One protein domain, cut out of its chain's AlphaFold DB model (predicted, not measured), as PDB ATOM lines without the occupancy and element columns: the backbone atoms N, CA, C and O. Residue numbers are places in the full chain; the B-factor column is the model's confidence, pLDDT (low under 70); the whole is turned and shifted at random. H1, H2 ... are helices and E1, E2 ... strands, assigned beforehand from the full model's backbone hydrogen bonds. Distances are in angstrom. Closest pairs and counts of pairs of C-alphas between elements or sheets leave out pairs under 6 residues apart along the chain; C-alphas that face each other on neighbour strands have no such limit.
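AT A GLANCE: This is residues 151 to 182 and 618 to 629 of the 629 residues of the protein "DUF3835 domain-containing protein" of Pestalotiopsis fici (strain W106-1 / CGMCC3.15140) (UniProt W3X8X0). A thin two-stranded hairpin, E1 and E2, forms the middle of a drawn-out model, with one short helix toward each end of its length: H1 on the side where E2 ends, and H2 toward the opposite end. The arrangement is open, since the two helices lie far from each other, and residues 172 to 182, with H1, and residues 623 to 629, with part of H2, stick out free. The printed part has 44 residues with two named strands and two named helices, in the order E1, E2, H1, H2, and its class is mixed, helices and strands; the sheet's order is E1, E2, antiparallel. The whole is only just extended, close to loose, with a radius of gyration of the C-alphas of 14.3 A, and it spans 44 by 21 by 11 A, a rod.

HOW THE PARTS SIT: E1, residues 152 to 157, and E2, residues 163 to 169, are antiparallel neighbours and form a hairpin, with 164 degrees between their directions. The C-alphas of Glu 155 and Tyr 166 face each other at 4.5 A. Across the pair, N 154 and O 167 are within hydrogen-bond range at 2.9 A, and N 169 and O 152 at 2.8 A. H1, residues 175 to 182, follows E2 and is apart from E1. H2, residues 620 to 626, is apart from E1, from E2 and from H1. In both H1 and H2 every O i to N i+4 pair is within hydrogen-bond range.

IN THESE COORDINATES: E1 begins at C-alpha 152, at (34.665, 26.834, 26.772), and measures 15.9 A from first to last C-alpha. E2, the longest strand by residues, runs from Val 163 to Arg 169 and measures 16.7 A. H1, the longest helix by residues, runs from Gln 175 to Leu 182 and measures 10.3 A, with C-alpha 182 at (50.083, 27.147, 42.054). H2 runs from Arg 620 to Leu 626, measures 9.9 A and ends with C-alpha 626 at (16.784, 13.876, 21.430).

THE WHOLE: The two C-alphas farthest apart are those of Leu 182 and Ser 629, at 45.5 A. The links E1 to E2 and E2 to H1 are tight, each with 5 residues. The link H1 to H2 runs across the cut, where residues 183 to 617 are not printed, and C-alphas 182 and 618 are 34.2 A apart. Ser 629 is the chain's last residue. The mean pLDDT of the printed part is 78.8, and the model's confidence is low, under 70, at residues 627 to 629.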
ATOM      1  N   THR A 151      34.467  30.772  23.883       80.06
ATOM      2  CA  THR A 151      34.284  30.345  25.284       80.06
ATOM      3  C   THR A 151      34.117  28.832  25.427       80.06
ATOM      4  O   THR A 151      33.312  28.206  24.743       80.06
ATOM      5  N   GLU A 152      34.854  28.231  26.366       80.50
ATOM      6  CA  GLU A 152      34.665  26.834  26.772       80.50
ATOM      7  C   GLU A 152      33.526  26.759  27.805       80.50
ATOM      8  O   GLU A 152      33.584  27.396  28.862       80.50
ATOM      9  N   ILE A 153      32.486  25.973  27.511       85.31
ATOM     10  CA  ILE A 153      31.365  25.713  28.428       85.31
ATOM     11  C   ILE A 153      31.574  24.352  29.093       85.31
ATOM     12  O   ILE A 153      31.593  23.324  28.419       85.31
ATOM     13  N   LEU A 154      31.691  24.340  30.420       83.12
ATOM     14  CA  LEU A 154      31.761  23.117  31.220       83.12
ATOM     15  C   LEU A 154      30.445  22.912  31.974       83.12
ATOM     16  O   LEU A 154      30.091  23.714  32.836       83.12
ATOM     17  N   GLU A 155      29.736  21.831  31.652       87.75
ATOM     18  CA  GLU A 155      28.524  21.371  32.343       87.75
ATOM     19  C   GLU A 155      28.882  20.179  33.252       87.75
ATOM     20  O   GLU A 155      29.397  19.168  32.775       87.75
ATOM     21  N   GLU A 156      28.602  20.271  34.555       87.06
ATOM     22  CA  GLU A 156      28.639  19.117  35.464       87.06
ATOM     23  C   GLU A 156      27.262  18.442  35.474       87.06
ATOM     24  O   GLU A 156      26.244  19.106  35.684       87.06
ATOM     25  N   LEU A 157      27.224  17.125  35.253       91.75
ATOM     26  CA  LEU A 157      25.994  16.350  35.053       91.75
ATOM     27  C   LEU A 157      25.717  15.384  36.212       91.75
ATOM     28  O   LEU A 157      26.646  14.857  36.825       91.75
ATOM     29  N   ASP A 158      24.434  15.145  36.492       87.75
ATOM     30  CA  ASP A 158      23.981  14.081  37.393       87.75
ATOM     31  C   ASP A 158      23.922  12.706  36.700       87.75
ATOM     32  O   ASP A 158      24.134  12.574  35.493       87.75
ATOM     33  N   GLU A 159      23.636  11.659  37.481       89.06
ATOM     34  CA  GLU A 159      23.523  10.271  36.995       89.06
ATOM     35  C   GLU A 159      22.365  10.064  35.988       89.06
ATOM     36  O   GLU A 159      22.298   9.019  35.342       89.06
ATOM     37  N   ASP A 160      21.488  11.062  35.824       78.94
ATOM     38  CA  ASP A 160      20.347  11.098  34.904       78.94
ATOM     39  C   ASP A 160      20.595  12.043  33.696       78.94
ATOM     40  O   ASP A 160      19.643  12.379  32.983       78.94
ATOM     41  N   ASP A 161      21.833  12.495  33.436       74.31
ATOM     42  CA  ASP A 161      22.224  13.500  32.424       74.31
ATOM     43  C   ASP A 161      21.442  14.843  32.534       74.31
ATOM     44  O   ASP A 161      20.954  15.384  31.531       74.31
ATOM     45  N   ASN A 162      21.238  15.389  33.734       84.00
ATOM     46  CA  ASN A 162      20.747  16.762  33.952       84.00
ATOM     47  C   ASN A 162      21.864  17.647  34.523       84.00
ATOM     48  O   ASN A 162      22.738  17.162  35.237       84.00
ATOM     49  N   VAL A 163      21.846  18.947  34.214       84.62
ATOM     50  CA  VAL A 163      22.938  19.864  34.590       84.62
ATOM     51  C   VAL A 163      22.848  20.235  36.076       84.62
ATOM     52  O   VAL A 163      21.923  20.934  36.485       84.62
ATOM     53  N   ILE A 164      23.826  19.800  36.879       83.25
ATOM     54  CA  ILE A 164      24.000  20.195  38.289       83.25
ATOM     55  C   ILE A 164      24.613  21.596  38.371       83.25
ATOM     56  O   ILE A 164      24.188  22.428  39.175       83.25
ATOM     57  N   SER A 165      25.649  21.849  37.569       83.62
ATOM     58  CA  SER A 165      26.390  23.110  37.562       83.62
ATOM     59  C   SER A 165      26.872  23.441  36.149       83.62
ATOM     60  O   SER A 165      27.035  22.554  35.311       83.62
ATOM     61  N   TYR A 166      27.078  24.727  35.871       86.00
ATOM     62  CA  TYR A 166      27.686  25.189  34.627       86.00
ATOM     63  C   TYR A 166      28.766  26.230  34.928       86.00
ATOM     64  O   TYR A 166      28.647  27.021  35.869       86.00
ATOM     65  N   SER A 167      29.827  26.236  34.126       83.81
ATOM     66  CA  SER A 167      30.945  27.169  34.243       83.81
ATOM     67  C   SER A 167      31.394  27.619  32.857       83.81
ATOM     68  O   SER A 167      31.628  26.791  31.978       83.81
ATOM     69  N   LEU A 168      31.505  28.936  32.666       83.38
ATOM     70  CA  LEU A 168      31.965  29.548  31.421       83.38
ATOM     71  C   LEU A 168      33.437  29.946  31.558       83.38
ATOM     72  O   LEU A 168      33.810  30.650  32.498       83.38
ATOM     73  N   ARG A 169      34.268  29.522  30.607       77.50
ATOM     74  CA  ARG A 169      35.695  29.838  30.550       77.50
ATOM     75  C   ARG A 169      36.016  30.628  29.288       77.50
ATOM     76  O   ARG A 169      36.136  30.068  28.204       77.50
ATOM     77  N   THR A 170      36.215  31.928  29.458       79.44
ATOM     78  CA  THR A 170      36.991  32.745  28.520       79.44
ATOM     79  C   THR A 170      38.493  32.489  28.715       79.44
ATOM     80  O   THR A 170      38.925  32.237  29.852       79.44
ATOM     81  N   PRO A 171      39.322  32.593  27.658       74.19
ATOM     82  CA  PRO A 171      40.769  32.688  27.823       74.19
ATOM     83  C   PRO A 171      41.132  33.861  28.758       74.19
ATOM     84  O   PRO A 171      40.436  34.871  28.827       74.19
ATOM     85  N   GLY A 172      42.189  33.696  29.558       71.00
ATOM     86  CA  GLY A 172      42.644  34.680  30.553       71.00
ATOM     87  C   GLY A 172      41.890  34.679  31.895       71.00
ATOM     88  O   GLY A 172      42.515  34.821  32.945       71.00
ATOM     89  N   ASN A 173      40.576  34.435  31.921       73.00
ATOM     90  CA  ASN A 173      39.759  34.553  33.145       73.00
ATOM     91  C   ASN A 173      40.034  33.454  34.204       73.00
ATOM     92  O   ASN A 173      39.676  33.579  35.374       73.00
ATOM     93  N   ASN A 174      40.728  32.377  33.827       72.56
ATOM     94  CA  ASN A 174      41.176  31.317  34.739       72.56
ATOM     95  C   ASN A 174      42.504  31.631  35.471       72.56
ATOM     96  O   ASN A 174      42.864  30.912  36.408       72.56
ATOM     97  N   GLN A 175      43.211  32.711  35.108       76.06
ATOM     98  CA  GLN A 175      44.495  33.105  35.702       76.06
ATOM     99  C   GLN A 175      44.501  33.188  37.249       76.06
ATOM    100  O   GLN A 175      45.434  32.644  37.846       76.06
ATOM    101  N   PRO A 176      43.507  33.783  37.953       77.25
ATOM    102  CA  PRO A 176      43.531  33.834  39.419       77.25
ATOM    103  C   PRO A 176      43.360  32.457  40.077       77.25
ATOM    104  O   PRO A 176      44.021  32.181  41.077       77.25
ATOM    105  N   GLN A 177      42.539  31.565  39.508       76.56
ATOM    106  CA  GLN A 177      42.396  30.192  40.014       76.56
ATOM    107  C   GLN A 177      43.664  29.367  39.771       76.56
ATOM    108  O   GLN A 177      44.063  28.587  40.635       76.56
ATOM    109  N   LEU A 178      44.332  29.573  38.630       77.25
ATOM    110  CA  LEU A 178      45.636  28.972  38.352       77.25
ATOM    111  C   LEU A 178      46.699  29.459  39.345       77.25
ATOM    112  O   LEU A 178      47.450  28.633  39.855       77.25
ATOM    113  N   MET A 179      46.731  30.753  39.684       79.62
ATOM    114  CA  MET A 179      47.645  31.286  40.705       79.62
ATOM    115  C   MET A 179      47.347  30.743  42.111       79.62
ATOM    116  O   MET A 179      48.285  30.327  42.790       79.62
ATOM    117  N   GLU A 180      46.077  30.664  42.538       82.19
ATOM    118  CA  GLU A 180      45.726  30.030  43.824       82.19
ATOM    119  C   GLU A 180      46.164  28.556  43.838       82.19
ATOM    120  O   GLU A 180      46.781  28.101  44.801       82.19
ATOM    121  N   ALA A 181      45.906  27.811  42.759       81.81
ATOM    122  CA  ALA A 181      46.323  26.417  42.637       81.81
ATOM    123  C   ALA A 181      47.855  26.254  42.670       81.81
ATOM    124  O   ALA A 181      48.346  25.323  43.311       81.81
ATOM    125  N   LEU A 182      48.616  27.163  42.048       81.31
ATOM    126  CA  LEU A 182      50.083  27.147  42.054       81.31
ATOM    127  C   LEU A 182      50.664  27.469  43.441       81.31
ATOM    128  O   LEU A 182      51.562  26.766  43.909       81.31
ATOM    129  N   MET A 618      18.376  20.248  30.455       75.31
ATOM    130  CA  MET A 618      19.092  19.091  29.911       75.31
ATOM    131  C   MET A 618      20.331  19.542  29.121       75.31
ATOM    132  O   MET A 618      20.278  20.553  28.426       75.31
ATOM    133  N   SER A 619      21.432  18.785  29.202       79.12
ATOM    134  CA  SER A 619      22.692  19.116  28.511       79.12
ATOM    135  C   SER A 619      22.514  19.321  27.008       79.12
ATOM    136  O   SER A 619      21.765  18.570  26.370       79.12
ATOM    137  N   ARG A 620      23.291  20.236  26.408       76.75
ATOM    138  CA  ARG A 620      23.324  20.459  24.947       76.75
ATOM    139  C   ARG A 620      23.542  19.156  24.163       76.75
ATOM    140  O   ARG A 620      22.890  18.935  23.145       76.75
ATOM    141  N   PHE A 621      24.377  18.243  24.668       71.31
ATOM    142  CA  PHE A 621      24.639  16.944  24.030       71.31
ATOM    143  C   PHE A 621      23.468  15.956  24.139       71.31
ATOM    144  O   PHE A 621      23.266  15.130  23.247       71.31
ATOM    145  N   LYS A 622      22.670  16.040  25.211       78.62
ATOM    146  CA  LYS A 622      21.452  15.237  25.394       78.62
ATOM    147  C   LYS A 622      20.309  15.776  24.537       78.62
ATOM    148  O   LYS A 622      19.629  14.995  23.876       78.62
ATOM    149  N   ALA A 623      20.161  17.100  24.480       79.12
ATOM    150  CA  ALA A 623      19.231  17.783  23.587       79.12
ATOM    151  C   ALA A 623      19.521  17.446  22.113       79.12
ATOM    152  O   ALA A 623      18.615  17.024  21.403       79.12
ATOM    153  N   ALA A 624      20.784  17.503  21.674       76.75
ATOM    154  CA  ALA A 624      21.180  17.132  20.312       76.75
ATOM    155  C   ALA A 624      20.917  15.651  19.963       76.75
ATOM    156  O   ALA A 624      20.674  15.325  18.802       76.75
ATOM    157  N   ARG A 625      20.941  14.741  20.951       75.62
ATOM    158  CA  ARG A 625      20.551  13.331  20.762       75.62
ATOM    159  C   ARG A 625      19.033  13.158  20.652       75.62
ATOM    160  O   ARG A 625      18.591  12.394  19.805       75.62
ATOM    161  N   LEU A 626      18.256  13.882  21.462       75.56
ATOM    162  CA  LEU A 626      16.784  13.876  21.430       75.56
ATOM    163  C   LEU A 626      16.204  14.584  20.196       75.56
ATOM    164  O   LEU A 626      15.161  14.187  19.695       75.56
ATOM    165  N   ALA A 627      16.891  15.595  19.665       69.31
ATOM    166  CA  ALA A 627      16.525  16.259  18.413       69.31
ATOM    167  C   ALA A 627      16.818  15.409  17.157       69.31
ATOM    168  O   ALA A 627      16.487  15.819  16.047       69.31
ATOM    169  N   LYS A 628      17.461  14.242  17.318       63.56
ATOM    170  CA  LYS A 628      17.893  13.340  16.237       63.56
ATOM    171  C   LYS A 628      17.321  11.915  16.383       63.56
ATOM    172  O   LYS A 628      17.839  10.990  15.757       63.56
ATOM    173  N   SER A 629      16.291  11.735  17.218       50.72
ATOM    174  CA  SER A 629      15.641  10.447  17.528       50.72
ATOM    175  C   SER A 629      14.180  10.400  17.095       50.72
ATOM    176  O   SER A 629      13.447  11.311  17.540       50.72
TER     177      SER A 629